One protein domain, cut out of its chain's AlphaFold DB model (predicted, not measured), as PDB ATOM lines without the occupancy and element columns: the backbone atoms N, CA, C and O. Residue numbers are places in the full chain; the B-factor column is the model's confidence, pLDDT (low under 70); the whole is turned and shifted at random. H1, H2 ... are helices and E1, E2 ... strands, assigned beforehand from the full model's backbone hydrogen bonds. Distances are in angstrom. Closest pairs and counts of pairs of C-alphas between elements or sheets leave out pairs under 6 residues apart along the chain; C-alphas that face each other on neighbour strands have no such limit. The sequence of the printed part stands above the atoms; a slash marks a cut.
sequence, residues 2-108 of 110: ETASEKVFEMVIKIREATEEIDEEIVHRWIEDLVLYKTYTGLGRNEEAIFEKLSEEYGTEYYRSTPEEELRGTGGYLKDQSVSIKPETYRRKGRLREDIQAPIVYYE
ATOM      1  N   GLU A   2     138.148 115.171 104.059       67.44
ATOM      2  CA  GLU A   2     138.584 114.962 102.660       67.44
ATOM      3  C   GLU A   2     138.660 113.490 102.241       67.44
ATOM      4  O   GLU A   2     137.936 113.088 101.344       67.44
ATOM      5  N   THR A   3     139.379 112.640 102.978       79.50
ATOM      6  CA  THR A   3     139.513 111.211 102.626       79.50
ATOM      7  C   THR A   3     138.194 110.426 102.653       79.50
ATOM      8  O   THR A   3     138.049 109.420 101.965       79.50
ATOM      9  N   ALA A   4     137.217 110.843 103.467       81.50
ATOM     10  CA  ALA A   4     135.893 110.217 103.479       81.50
ATOM     11  C   ALA A   4     135.037 110.733 102.313       81.50
ATOM     12  O   ALA A   4     134.355 109.947 101.660       81.50
ATOM     13  N   SER A   5     135.117 112.033 102.021       88.75
ATOM     14  CA  SER A   5     134.449 112.669 100.886       88.75
ATOM     15  C   SER A   5     134.956 112.137  99.544       88.75
ATOM     16  O   SER A   5     134.143 111.841  98.679       88.75
ATOM     17  N   GLU A   6     136.265 111.937  99.391       93.12
ATOM     18  CA  GLU A   6     136.891 111.350  98.198       93.12
ATOM     19  C   GLU A   6     136.395 109.926  97.942       93.12
ATOM     20  O   GLU A   6     135.981 109.611  96.831       93.12
ATOM     21  N   LYS A   7     136.349 109.085  98.983       92.06
ATOM     22  CA  LYS A   7     135.837 107.710  98.874       92.06
ATOM     23  C   LYS A   7     134.362 107.666  98.489       92.06
ATOM     24  O   LYS A   7     133.965 106.849  97.665       92.06
ATOM     25  N   VAL A   8     133.539 108.532  99.083       94.50
ATOM     26  CA  VAL A   8     132.118 108.626  98.714       94.50
ATOM     27  C   VAL A   8     131.979 109.108  97.273       94.50
ATOM     28  O   VAL A   8     131.185 108.547  96.525       94.50
ATOM     29  N   PHE A   9     132.769 110.102  96.865       94.69
ATOM     30  CA  PHE A   9     132.751 110.606  95.498       94.69
ATOM     31  C   PHE A   9     133.158 109.522  94.495       94.69
ATOM     32  O   PHE A   9     132.450 109.321  93.517       94.69
ATOM     33  N   GLU A  10     134.209 108.749  94.777       96.00
ATOM     34  CA  GLU A  10     134.625 107.604  93.958       96.00
ATOM     35  C   GLU A  10     133.490 106.581  93.785       96.00
ATOM     36  O   GLU A  10     133.236 106.112  92.677       96.00
ATOM     37  N   MET A  11     132.746 106.272  94.852       95.44
ATOM     38  CA  MET A  11     131.586 105.377  94.764       95.44
ATOM     39  C   MET A  11     130.455 105.958  93.908       95.44
ATOM     40  O   MET A  11     129.812 105.216  93.169       95.44
ATOM     41  N   VAL A  12     130.223 107.272  93.962       95.69
ATOM     42  CA  VAL A  12     129.239 107.945  93.098       95.69
ATOM     43  C   VAL A  12     129.649 107.865  91.625       95.69
ATOM     44  O   VAL A  12     128.792 107.625  90.774       95.69
ATOM     45  N   ILE A  13     130.942 108.015  91.315       96.56
ATOM     46  CA  ILE A  13     131.463 107.833  89.951       96.56
ATOM     47  C   ILE A  13     131.197 106.406  89.461       96.56
ATOM     48  O   ILE A  13     130.620 106.246  88.389       96.56
ATOM     49  N   LYS A  14     131.510 105.392  90.276       95.44
ATOM     50  CA  LYS A  14     131.262 103.981  89.931       95.44
ATOM     51  C   LYS A  14     129.785 103.686  89.675       95.44
ATOM     52  O   LYS A  14     129.467 102.942  88.757       95.44
ATOM     53  N   ILE A  15     128.872 104.274  90.454       94.38
ATOM     54  CA  ILE A  15     127.423 104.135  90.219       94.38
ATOM     55  C   ILE A  15     127.034 104.744  88.870       94.38
ATOM     56  O   ILE A  15     126.247 104.145  88.140       94.38
ATOM     57  N   ARG A  16     127.572 105.922  88.530       95.06
ATOM     58  CA  ARG A  16     127.298 106.568  87.241       95.06
ATOM     59  C   ARG A  16     127.767 105.695  86.080       95.06
ATOM     60  O   ARG A  16     126.979 105.457  85.177       95.06
ATOM     61  N   GLU A  17     129.001 105.204  86.139       95.25
ATOM     62  CA  GLU A  17     129.574 104.321  85.114       95.25
ATOM     63  C   GLU A  17     128.751 103.036  84.968       95.25
ATOM     64  O   GLU A  17     128.341 102.694  83.867       95.25
ATOM     65  N   ALA A  18     128.391 102.386  86.079       91.44
ATOM     66  CA  ALA A  18     127.543 101.195  86.048       91.44
ATOM     67  C   ALA A  18     126.141 101.471  85.474       91.44
ATOM     68  O   ALA A  18     125.537 100.590  84.875       91.44
ATOM     69  N   THR A  19     125.609 102.686  85.647       92.31
ATOM     70  CA  THR A  19     124.301 103.064  85.084       92.31
ATOM     71  C   THR A  19     124.355 103.168  83.559       92.31
ATOM     72  O   THR A  19     123.363 102.873  82.902       92.31
ATOM     73  N   GLU A  20     125.501 103.553  82.989       94.00
ATOM     74  CA  GLU A  20     125.703 103.602  81.534       94.00
ATOM     75  C   GLU A  20     125.740 102.199  80.901       94.00
ATOM     76  O   GLU A  20     125.455 102.063  79.714       94.00
ATOM     77  N   GLU A  21     126.037 101.158  81.686       93.06
ATOM     78  CA  GLU A  21     126.016  99.756  81.248       93.06
ATOM     79  C   GLU A  21     124.613  99.121  81.302       93.06
ATOM     80  O   GLU A  21     124.440  97.991  80.847       93.06
ATOM     81  N   ILE A  22     123.605  99.809  81.856       94.25
ATOM     82  CA  ILE A  22     122.232  99.293  81.945       94.25
ATOM     83  C   ILE A  22     121.504  99.544  80.623       94.25
ATOM     84  O   ILE A  22     121.204 100.685  80.271       94.25
ATOM     85  N   ASP A  23     121.146  98.465  79.933       93.69
ATOM     86  CA  ASP A  23     120.303  98.484  78.739       93.69
ATOM     87  C   ASP A  23     118.895  97.909  79.000       93.69
ATOM     88  O   ASP A  23     118.574  97.401  80.080       93.69
ATOM     89  N   GLU A  24     118.019  98.022  77.996       94.81
ATOM     90  CA  GLU A  24     116.636  97.539  78.073       94.81
ATOM     91  C   GLU A  24     116.558  96.017  78.283       94.81
ATOM     92  O   GLU A  24     115.653  95.541  78.970       94.81
ATOM     93  N   GLU A  25     117.522  95.247  77.766       95.81
ATOM     94  CA  GLU A  25     117.567  93.792  77.937       95.81
ATOM     95  C   GLU A  25     117.874  93.415  79.393       95.81
ATOM     96  O   GLU A  25     117.209  92.551  79.968       95.81
ATOM     97  N   ILE A  26     118.842  94.086  80.025       93.56
ATOM     98  CA  ILE A  26     119.167  93.911  81.443       93.56
ATOM     99  C   ILE A  26     117.948  94.237  82.306       93.56
ATOM    100  O   ILE A  26     117.620  93.460  83.206       93.56
ATOM    101  N   VAL A  27     117.254  95.342  82.014       93.25
ATOM    102  CA  VAL A  27     116.029  95.717  82.735       93.25
ATOM    103  C   VAL A  27     114.942  94.660  82.545       93.25
ATOM    104  O   VAL A  27     114.313  94.258  83.522       93.25
ATOM    105  N   HIS A  28     114.741  94.170  81.321       92.12
ATOM    106  CA  HIS A  28     113.738  93.150  81.031       92.12
ATOM    107  C   HIS A  28     114.004  91.847  81.794       92.12
ATOM    108  O   HIS A  28     113.116  91.370  82.501       92.12
ATOM    109  N   ARG A  29     115.233  91.317  81.724       90.69
ATOM    110  CA  ARG A  29     115.625  90.099  82.455       90.69
ATOM    111  C   ARG A  29     115.475  90.272  83.959       90.69
ATOM    112  O   ARG A  29     114.979  89.379  84.630       90.69
ATOM    113  N   TRP A  30     115.851  91.435  84.490       89.31
ATOM    114  CA  TRP A  30     115.694  91.711  85.916       89.31
ATOM    115  C   TRP A  30     114.222  91.721  86.350       89.31
ATOM    116  O   TRP A  30     113.894  91.214  87.421       89.31
ATOM    117  N   ILE A  31     113.319  92.264  85.524       84.75
ATOM    118  CA  ILE A  31     111.872  92.228  85.785       84.75
ATOM    119  C   ILE A  31     111.323  90.803  85.686       84.75
ATOM    120  O   ILE A  31     110.539  90.402  86.545       84.75
ATOM    121  N   GLU A  32     111.731  90.035  84.677       83.50
ATOM    122  CA  GLU A  32     111.341  88.631  84.531       83.50
ATOM    123  C   GLU A  32     111.781  87.812  85.752       83.50
ATOM    124  O   GLU A  32     110.949  87.164  86.392       83.50
ATOM    125  N   ASP A  33     113.051  87.940  86.147       82.19
ATOM    126  CA  ASP A  33     113.597  87.320  87.350       82.19
ATOM    127  C   ASP A  33     112.812  87.745  88.587       82.19
ATOM    128  O   ASP A  33     112.433  86.887  89.373       82.19
ATOM    129  N   LEU A  34     112.508  89.036  88.759       80.81
ATOM    130  CA  LEU A  34     111.745  89.537  89.904       80.81
ATOM    131  C   LEU A  34     110.335  88.929  89.974       80.81
ATOM    132  O   LEU A  34     109.894  88.530  91.054       80.81
ATOM    133  N   VAL A  35     109.625  88.850  88.846       73.69
ATOM    134  CA  VAL A  35     108.273  88.274  88.767       73.69
ATOM    135  C   VAL A  35     108.308  86.774  89.064       73.69
ATOM    136  O   VAL A  35     107.517  86.288  89.882       73.69
ATOM    137  N   LEU A  36     109.249  86.046  88.461       67.94
ATOM    138  CA  LEU A  36     109.444  84.615  88.697       67.94
ATOM    139  C   LEU A  36     109.884  84.341  90.140       67.94
ATOM    140  O   LEU A  36     109.335  83.454  90.788       67.94
ATOM    141  N   TYR A  37     110.803  85.128  90.701       65.12
ATOM    142  CA  TYR A  37     111.227  84.989  92.095       65.12
ATOM    143  C   TYR A  37     110.078  85.268  93.057       65.12
ATOM    144  O   TYR A  37     109.846  84.463  93.961       65.12
ATOM    145  N   LYS A  38     109.328  86.364  92.875       65.12
ATOM    146  CA  LYS A  38     108.211  86.727  93.765       65.12
ATOM    147  C   LYS A  38     107.168  85.607  93.830       65.12
ATOM    148  O   LYS A  38     106.652  85.308  94.907       65.12
ATOM    149  N   THR A  39     106.897  84.970  92.694       61.25
ATOM    150  CA  THR A  39     105.909  83.891  92.572       61.25
ATOM    151  C   THR A  39     106.448  82.522  93.006       61.25
ATOM    152  O   THR A  39     105.714  81.758  93.631       61.25
ATOM    153  N   TYR A  40     107.723  82.210  92.753       55.06
ATOM    154  CA  TYR A  40     108.306  80.890  93.028       55.06
ATOM    155  C   TYR A  40     108.933  80.755  94.428       55.06
ATOM    156  O   TYR A  40     108.811  79.703  95.061       55.06
ATOM    157  N   THR A  41     109.610  81.789  94.937       52.25
ATOM    158  CA  THR A  41     110.595  81.627  96.033       52.25
ATOM    159  C   THR A  41     110.120  81.964  97.443       52.25
ATOM    160  O   THR A  41     110.856  81.690  98.383       52.25
ATOM    161  N   GLY A  42     108.900  82.473  97.642       55.47
ATOM    162  CA  GLY A  42     108.352  82.583  99.004       55.47
ATOM    163  C   GLY A  42     107.485  83.802  99.276       55.47
ATOM    164  O   GLY A  42     106.532  83.687 100.036       55.47
ATOM    165  N   LEU A  43     107.734  84.935  98.611       62.47
ATOM    166  CA  LEU A  43     106.952  86.162  98.832       62.47
ATOM    167  C   LEU A  43     105.453  85.952  98.563       62.47
ATOM    168  O   LEU A  43     104.640  86.291  99.415       62.47
ATOM    169  N   GLY A  44     105.092  85.334  97.432       65.75
ATOM    170  CA  GLY A  44     103.698  84.983  97.132       65.75
ATOM    171  C   GLY A  44     103.179  83.731  97.853       65.75
ATOM    172  O   GLY A  44     101.977  83.608  98.060       65.75
ATOM    173  N   ARG A  45     104.063  82.807  98.257       69.81
ATOM    174  CA  ARG A  45     103.684  81.551  98.940       69.81
ATOM    175  C   ARG A  45     103.338  81.762 100.412       69.81
ATOM    176  O   ARG A  45     102.410  81.138 100.911       69.81
ATOM    177  N   ASN A  46     104.058  82.655 101.093       78.50
ATOM    178  CA  ASN A  46     103.727  83.059 102.458       78.50
ATOM    179  C   ASN A  46     102.346  83.713 102.490       78.50
ATOM    180  O   ASN A  46     101.544  83.423 103.368       78.50
ATOM    181  N   GLU A  47     102.058  84.560 101.500       82.88
ATOM    182  CA  GLU A  47     100.761  85.214 101.371       82.88
ATOM    183  C   GLU A  47      99.622  84.200 101.187       82.88
ATOM    184  O   GLU A  47      98.626  84.269 101.904       82.88
ATOM    185  N   GLU A  48      99.800  83.216 100.301       86.56
ATOM    186  CA  GLU A  48      98.832  82.136 100.066       86.56
ATOM    187  C   GLU A  48      98.581  81.298 101.328       86.56
ATOM    188  O   GLU A  48      97.437  81.177 101.760       86.56
ATOM    189  N   ALA A  49      99.636  80.816 101.991       89.00
ATOM    190  CA  ALA A  49      99.509  80.019 103.213       89.00
ATOM    191  C   ALA A  49      98.839  80.794 104.364       89.00
ATOM    192  O   ALA A  49      98.078  80.232 105.154       89.00
ATOM    193  N   ILE A  50      99.102  82.099 104.472       91.12
ATOM    194  CA  ILE A  50      98.459  82.956 105.473       91.12
ATOM    195  C   ILE A  50      96.983  83.172 105.120       91.12
ATOM    196  O   ILE A  50      96.146  83.100 106.017       91.12
ATOM    197  N   PHE A  51      96.637  83.401 103.849       91.94
ATOM    198  CA  PHE A  51      95.235  83.500 103.434       91.94
ATOM    199  C   PHE A  51      94.468  82.200 103.667       91.94
ATOM    200  O   PHE A  51      93.365  82.260 104.207       91.94
ATOM    201  N   GLU A  52      95.056  81.044 103.352       92.44
ATOM    202  CA  GLU A  52      94.487  79.732 103.678       92.44
ATOM    203  C   GLU A  52      94.235  79.615 105.180       92.44
ATOM    204  O   GLU A  52      93.111  79.343 105.603       92.44
ATOM    205  N   LYS A  53      95.235  79.937 106.007       93.06
ATOM    206  CA  LYS A  53      95.087  79.871 107.460       93.06
ATOM    207  C   LYS A  53      93.989  80.800 107.981       93.06
ATOM    208  O   LYS A  53      93.203  80.404 108.836       93.06
ATOM    209  N   LEU A  54      93.914  82.031 107.476       92.50
ATOM    210  CA  LEU A  54      92.856  82.976 107.839       92.50
ATOM    211  C   LEU A  54      91.477  82.466 107.388       92.50
ATOM    212  O   LEU A  54      90.514  82.560 108.143       92.50
ATOM    213  N   SER A  55      91.382  81.890 106.190       94.00
ATOM    214  CA  SER A  55      90.144  81.320 105.651       94.00
ATOM    215  C   SER A  55      89.591  80.203 106.548       94.00
ATOM    216  O   SER A  55      88.398  80.193 106.858       94.00
ATOM    217  N   GLU A  56      90.470  79.337 107.065       94.88
ATOM    218  CA  GLU A  56      90.128  78.270 108.011       94.88
ATOM    219  C   GLU A  56      89.664  78.822 109.365       94.88
ATOM    220  O   GLU A  56      88.628  78.404 109.879       94.88
ATOM    221  N   GLU A  57      90.409  79.775 109.937       93.62
ATOM    222  CA  GLU A  57      90.109  80.373 111.248       93.62
ATOM    223  C   GLU A  57      88.777  81.141 111.249       93.62
ATOM    224  O   GLU A  57      88.023  81.089 112.222       93.62
ATOM    225  N   TYR A  58      88.462  81.835 110.151       91.38
ATOM    226  CA  TYR A  58      87.232  82.621 110.017       91.38
ATOM    227  C   TYR A  58      86.093  81.873 109.309       91.38
ATOM    228  O   TYR A  58      85.000  82.427 109.178       91.38
ATOM    229  N   GLY A  59      86.320  80.634 108.859       93.81
ATOM    230  CA  GLY A  59      85.332  79.830 108.134       93.81
ATOM    231  C   GLY A  59      84.802  80.530 106.880       93.81
ATOM    232  O   GLY A  59      83.596  80.524 106.626       93.81
ATOM    233  N   THR A  60      85.681  81.202 106.138       93.75
ATOM    234  CA  THR A  60      85.316  82.050 104.998       93.75
ATOM    235  C   THR A  60      86.194  81.761 103.792       93.75
ATOM    236  O   THR A  60      87.303  81.278 103.955       93.75
ATOM    237  N   GLU A  61      85.714  82.040 102.584       92.12
ATOM    238  CA  GLU A  61      86.518  81.871 101.370       92.12
ATOM    239  C   GLU A  61      87.515  83.025 101.213       92.12
ATOM    240  O   GLU A  61      87.257  84.149 101.657       92.12
ATOM    241  N   TYR A  62      88.645  82.759 100.557       93.88
ATOM    242  CA  TYR A  62      89.625  83.785 100.222       93.88
ATOM    243  C   TYR A  62      89.824  83.901  98.709       93.88
ATOM    244  O   TYR A  62      89.681  82.927  97.969       93.88
ATOM    245  N   TYR A  63      90.194  85.100  98.261       90.06
ATOM    246  CA  TYR A  63      90.543  85.383  96.871       90.06
ATOM    247  C   TYR A  63      91.841  86.176  96.814       90.06
ATOM    248  O   TYR A  63      92.074  87.061  97.638       90.06
ATOM    249  N   ARG A  64      92.686  85.887  95.824       85.56
ATOM    250  CA  ARG A  64      93.902  86.673  95.593       85.56
ATOM    251  C   ARG A  64      93.596  87.941  94.817       85.56
ATOM    252  O   ARG A  64      92.711  87.955  93.963       85.56
ATOM    253  N   SER A  65      94.358  88.982  95.116       86.19
ATOM    254  CA  SER A  65      94.277  90.246  94.395       86.19
ATOM    255  C   SER A  65      94.863  90.128  92.993       86.19
ATOM    256  O   SER A  65      95.762  89.328  92.727       86.19
ATOM    257  N   THR A  66      94.360  90.956  92.087       83.25
ATOM    258  CA  THR A  66      95.021  91.215  90.806       83.25
ATOM    259  C   THR A  66      96.318  92.007  91.016       83.25
ATOM    260  O   THR A  66      96.455  92.706  92.027       83.25
ATOM    261  N   PRO A  67      97.273  91.976  90.067       78.06
ATOM    262  CA  PRO A  67      98.478  92.804  90.145       78.06
ATOM    263  C   PRO A  67      98.177  94.296  90.372       78.06
ATOM    264  O   PRO A  67      98.865  94.969  91.139       78.06
ATOM    265  N   GLU A  68      97.114  94.821  89.761       78.00
ATOM    266  CA  GLU A  68      96.677  96.212  89.907       78.00
ATOM    267  C   GLU A  68      96.124  96.530  91.307       78.00
ATOM    268  O   GLU A  68      96.141  97.685  91.744       78.00
ATOM    269  N   GLU A  69      95.577  95.539  92.005       84.38
ATOM    270  CA  GLU A  69      95.112  95.647  93.393       84.38
ATOM    271  C   GLU A  69      96.264  95.488  94.393       84.38
ATOM    272  O   GLU A  69      96.322  96.243  95.370       84.38
ATOM    273  N   GLU A  70      97.230  94.608  94.112       80.12
ATOM    274  CA  GLU A  70      98.471  94.479  94.891       80.12
ATOM    275  C   GLU A  70      99.281  95.775  94.896       80.12
ATOM    276  O   GLU A  70      99.772  96.195  95.945       80.12
ATOM    277  N   LEU A  71      99.364  96.459  93.749       76.69
ATOM    278  CA  LEU A  71      99.995  97.779  93.636       76.69
ATOM    279  C   LEU A  71      99.303  98.846  94.498       76.69
ATOM    280  O   LEU A  71      99.937  99.816  94.905       76.69
ATOM    281  N   ARG A  72      98.011  98.668  94.796       82.06
ATOM    282  CA  ARG A  72      97.240  99.518  95.721       82.06
ATOM    283  C   ARG A  72      97.315  99.034  97.174       82.06
ATOM    284  O   ARG A  72      96.654  99.597  98.043       82.06
ATOM    285  N   GLY A  73      98.117  98.007  97.445       81.88
ATOM    286  CA  GLY A  73      98.370  97.480  98.782       81.88
ATOM    287  C   GLY A  73      97.426  96.365  99.229       81.88
ATOM    288  O   GLY A  73      97.504  95.973 100.394       81.88
ATOM    289  N   THR A  74      96.564  95.834  98.356       86.19
ATOM    290  CA  THR A  74      95.675  94.707  98.695       86.19
ATOM    291  C   THR A  74      96.343  93.390  98.312       86.19
ATOM    292  O   THR A  74      96.636  93.188  97.144       86.19
ATOM    293  N   GLY A  75      96.611  92.502  99.275       84.81
ATOM    294  CA  GLY A  75      97.161  91.165  98.979       84.81
ATOM    295  C   GLY A  75      96.064  90.191  98.544       84.81
ATOM    296  O   GLY A  75      96.206  89.393  97.625       84.81
ATOM    297  N   GLY A  76      94.873  90.341  99.113       89.75
ATOM    298  CA  GLY A  76      93.729  89.495  98.800       89.75
ATOM    299  C   GLY A  76      92.503  89.899  99.592       89.75
ATOM    300  O   GLY A  76      92.488  90.921 100.279       89.75
ATOM    301  N   TYR A  77      91.475  89.073  99.497       92.12
ATOM    302  CA  TYR A  77      90.194  89.284 100.139       92.12
ATOM    303  C   TYR A  77      89.841  88.070 100.983       92.12
ATOM    304  O   TYR A  77      89.987  86.937 100.531       92.12
ATOM    305  N   LEU A  78      89.346  88.314 102.194       92.19
ATOM    306  CA  LEU A  78      88.583  87.336 102.961       92.19
ATOM    307  C   LEU A  78      87.114  87.677 102.742       92.19
ATOM    308  O   LEU A  78      86.620  88.679 103.273       92.19
ATOM    309  N   LYS A  79      86.439  86.888 101.905       89.75
ATOM    310  CA  LYS A  79      85.107  87.194 101.376       89.75
ATOM    311  C   LYS A  79      85.060  88.576 100.707       89.75
ATOM    312  O   LYS A  79      85.602  88.740  99.622       89.75
ATOM    313  N   ASP A  80      84.458  89.568 101.365       88.94
ATOM    314  CA  ASP A  80      84.256  90.925 100.840       88.94
ATOM    315  C   ASP A  80      85.285  91.932 101.390       88.94
ATOM    316  O   ASP A  80      85.309  93.094 100.983       88.94
ATOM    317  N   GLN A  81      86.121  91.521 102.352       90.75
ATOM    318  CA  GLN A  81      87.053  92.409 103.042       90.75
ATOM    319  C   GLN A  81      88.468  92.269 102.480       90.75
ATOM    320  O   GLN A  81      89.082  91.207 102.579       90.75
ATOM    321  N   SER A  82      89.013  93.369 101.957       92.81
ATOM    322  CA  SER A  82      90.411  93.465 101.528       92.81
ATOM    323  C   SER A  82      91.361  93.322 102.716       92.81
ATOM    324  O   SER A  82      91.171  93.985 103.739       92.81
ATOM    325  N   VAL A  83      92.414  92.525 102.565       92.38
ATOM    326  CA  VAL A  83      93.471  92.324 103.559       92.38
ATOM    327  C   VAL A  83      94.831  92.458 102.880       92.38
ATOM    328  O   VAL A  83      95.051  91.984 101.764       92.38
ATOM    329  N   SER A  84      95.760  93.121 103.560       91.00
ATOM    330  CA  SER A  84      97.159  93.202 103.155       91.00
ATOM    331  C   SER A  84      97.995  92.282 104.034       91.00
ATOM    332  O   SER A  84      97.827  92.281 105.252       91.00
ATOM    333  N   ILE A  85      98.916  91.524 103.448       89.25
ATOM    334  CA  ILE A  85      99.842  90.668 104.192       89.25
ATOM    335  C   ILE A  85     101.241  91.248 104.024       89.25
ATOM    336  O   ILE A  85     101.718  91.455 102.908       89.25
ATOM    337  N   LYS A  86     101.903  91.562 105.138       87.31
ATOM    338  CA  LYS A  86     103.237  92.172 105.120       87.31
ATOM    339  C   LYS A  86     104.145  91.502 106.149       87.31
ATOM    340  O   LYS A  86     103.687  91.189 107.243       87.31
ATOM    341  N   PRO A  87     105.439  91.313 105.860       87.06
ATOM    342  CA  PRO A  87     106.357  90.817 106.874       87.06
ATOM    343  C   PRO A  87     106.540  91.846 107.998       87.06
ATOM    344  O   PRO A  87     106.399  93.053 107.787       87.06
ATOM    345  N   GLU A  88     106.922  91.405 109.194       87.56
ATOM    346  CA  GLU A  88     107.250  92.285 110.326       87.56
ATOM    347  C   GLU A  88     108.317  93.335 109.975       87.56
ATOM    348  O   GLU A  88     108.273  94.476 110.452       87.56
ATOM    349  N   THR A  89     109.246  92.995 109.077       82.94
ATOM    350  CA  THR A  89     110.265  93.915 108.557       82.94
ATOM    351  C   THR A  89     109.650  95.151 107.887       82.94
ATOM    352  O   THR A  89     110.247  96.230 107.934       82.94
ATOM    353  N   TYR A  90     108.427  95.050 107.349       82.38
ATOM    354  CA  TYR A  90     107.670  96.172 106.792       82.38
ATOM    355  C   TYR A  90     107.291  97.209 107.857       82.38
ATOM    356  O   TYR A  90     107.447  98.403 107.610       82.38
ATOM    357  N   ARG A  91     106.900  96.796 109.079       80.12
ATOM    358  CA  ARG A  91     106.584  97.737 110.182       80.12
ATOM    359  C   ARG A  91     107.759  98.648 110.520       80.12
ATOM    360  O   ARG A  91     107.572  99.796 110.913       80.12
ATOM    361  N   ARG A  92     108.981  98.132 110.373       74.44
ATOM    362  CA  ARG A  92     110.221  98.859 110.681       74.44
ATOM    363  C   ARG A  92     110.592  99.863 109.585       74.44
ATOM    364  O   ARG A  92     111.341 100.805 109.843       74.44
ATOM    365  N   LYS A  93     110.045  99.715 108.373       69.38
ATOM    366  CA  LYS A  93     110.279 100.607 107.228       69.38
ATOM    367  C   LYS A  93     109.339 101.818 107.271       69.38
ATOM    368  O   LYS A  93     108.595 102.069 106.333       69.38
ATOM    369  N   GLY A  94     109.438 102.649 108.312       56.88
ATOM    370  CA  GLY A  94     108.611 103.860 108.490       56.88
ATOM    371  C   GLY A  94     108.735 104.950 107.402       56.88
ATOM    372  O   GLY A  94     108.115 106.005 107.520       56.88
ATOM    373  N   ARG A  95     109.542 104.726 106.352       56.50
ATOM    374  CA  ARG A  95     109.713 105.617 105.188       56.50
ATOM    375  C   ARG A  95     108.912 105.200 103.951       56.50
ATOM    376  O   ARG A  95     108.719 106.043 103.081       56.50
ATOM    377  N   LEU A  96     108.444 103.953 103.864       59.81
ATOM    378  CA  LEU A  96     107.559 103.504 102.786       59.81
ATOM    379  C   LEU A  96     106.124 103.859 103.186       59.81
ATOM    380  O   LEU A  96     105.407 103.050 103.761       59.81
ATOM    381  N   ARG A  97     105.735 105.121 102.979       55.16
ATOM    382  CA  ARG A  97     104.349 105.569 103.171       55.16
ATOM    383  C   ARG A  97     103.511 105.141 101.970       55.16
ATOM    384  O   ARG A  97     103.133 105.975 101.154       55.16
ATOM    385  N   GLU A  98     103.269 103.847 101.839       67.38
ATOM    386  CA  GLU A  98     102.141 103.393 101.033       67.38
ATOM    387  C   GLU A  98     100.872 103.678 101.845       67.38
ATOM    388  O   GLU A  98     100.792 103.314 103.021       67.38
ATOM    389  N   ASP A  99      99.907 104.386 101.257       74.94
ATOM    390  CA  ASP A  99      98.607 104.622 101.889       74.94
ATOM    391  C   ASP A  99      97.737 103.368 101.729       74.94
ATOM    392  O   ASP A  99      96.902 103.267 100.831       74.94
ATOM    393  N   ILE A 100      98.014 102.357 102.555       83.81
ATOM    394  CA  ILE A 100      97.281 101.091 102.544       83.81
ATOM    395  C   ILE A 100      96.021 101.254 103.394       83.81
ATOM    396  O   ILE A 100      96.082 101.301 104.620       83.81
ATOM    397  N   GLN A 101      94.872 101.314 102.725       83.56
ATOM    398  CA  GLN A 101      93.555 101.449 103.364       83.56
ATOM    399  C   GLN A 101      93.047 100.122 103.967       83.56
ATOM    400  O   GLN A 101      92.187 100.125 104.847       83.56
ATOM    401  N   ALA A 102      93.571  98.982 103.508       86.94
ATOM    402  CA  ALA A 102      93.191  97.658 103.988       86.94
ATOM    403  C   ALA A 102      93.854  97.316 105.341       86.94
ATOM    404  O   ALA A 102      95.013  97.674 105.568       86.94
ATOM    405  N   PRO A 103      93.180  96.556 106.227       90.19
ATOM    406  CA  PRO A 103      93.813  95.964 107.402       90.19
ATOM    407  C   PRO A 103      95.053  95.144 107.033       90.19
ATOM    408  O   PRO A 103      95.019  94.340 106.098       90.19
ATOM    409  N   ILE A 104      96.139  95.335 107.787       91.00
ATOM    410  CA  ILE A 104      97.417  94.658 107.549       91.00
ATOM    411  C   ILE A 104      97.609  93.526 108.561       91.00
ATOM    412  O   ILE A 104      97.679  93.762 109.770       91.00
ATOM    413  N   VAL A 105      97.745  92.303 108.055       91.31
ATOM    414  CA  VAL A 105      98.207  91.133 108.805       91.31
ATOM    415  C   VAL A 105      99.722  91.057 108.683       91.31
ATOM    416  O   VAL A 105     100.277  91.152 107.585       91.31
ATOM    417  N   TYR A 106     100.393  90.896 109.820       90.44
ATOM    418  CA  TYR A 106     101.845  90.814 109.867       90.44
ATOM    419  C   TYR A 106     102.309  89.411 110.207       90.44
ATOM    420  O   TYR A 106     101.744  88.787 111.104       90.44
ATOM    421  N   TYR A 107     103.349  88.955 109.515       87.56
ATOM    422  CA  TYR A 107     103.962  87.653 109.745       87.56
ATOM    423  C   TYR A 107     105.466  87.778 109.986       87.56
ATOM    424  O   TYR A 107     106.109  88.730 109.534       87.56
ATOM    425  N   GLU A 108     106.015  86.818 110.717       85.50
ATOM    426  CA  GLU A 108     107.449  86.707 110.957       85.50
ATOM    427  C   GLU A 108     108.085  85.892 109.822       85.50
ATOM    428  O   GLU A 108     107.596  84.819 109.464       85.50
TER     429      GLU A 108
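AT A GLANCE: This is residues 2 to 108 of the 110 residues of an uncharacterized protein of Halobacteriales archaeon QH_8_64_26 (UniProt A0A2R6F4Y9). A long arm of two helices, H1 and H2 set as an L, sticks out from a compact head in which H3 covers one face of a small twisted sheet. The printed part has 107 residues, with five named helices and four named strands in the order H1 H2 H3 E1 H4 E2 E3 H5 E4. The class is mixed, helices and strands; the mixed sheet runs E1, E2, E3, E4. The whole is only just loose, close to extended: radius of gyration of the C-alphas 19.4 A, spans 62 by 33 by 22 A.

IN THESE COORDINATES: H1, residues 2 to 20, begins at C-alpha 2 (138.584, 114.962, 102.660) and is 27.2 A long. H2, residues 24 to 40, spans 23.9 A, and H3, residues 43 to 58, 22.9 A. Then come E1, 62 to 64; H4, 67 to 70; E2, 76 to 78; E3, 81 to 87, 19.7 A; H5, 88 to 92; and E4, 104 to 107, ending at C-alpha 107 (103.962, 87.653, 109.745).

HOW THE PARTS SIT: H1 and H2 are apart. H2 and H3 are close but not clearly touching, Lys 38 to Gly 44 closest at 5.9 A between C-alphas, at a shallow tilt of 31 degrees, the same way. H3 is on one face of the sheet E1 E2 E3 E4, an arrangement of two layers, the sheet and the helix on one of its faces; the closest C-alphas of H3 and E1 are those of Ser 55 and Tyr 62, 6.0 A apart. E1 and E2 are antiparallel, N 63 to O 77 2.9 A; E2 and E3 form an antiparallel hairpin, N 83 to O 76 2.8 A. E3, H5, E4 form a strand-helix-strand unit, parallel neighbours joined through a helix, with a right-handed crossover; N 105 to O 84 is 2.8 A. H4 and H5 only graze the sheet. In H1 and H2 every O i to N i+4 pair is within hydrogen-bond range, in H3 11 of 12, in H5 0 of 1 but 2 of 2 O i to N i+3; H4 is too short for an i+4 pair.

THE WHOLE: The farthest C-alphas, Glu 2 and Gly 59, are 64.0 A apart. Residues 2 to 42 and 92 to 97 stand free. The printed part has no cut; H5 to E4 is a long link. pLDDT is under 70 at residues 2, 36 to 45 and 93 to 98.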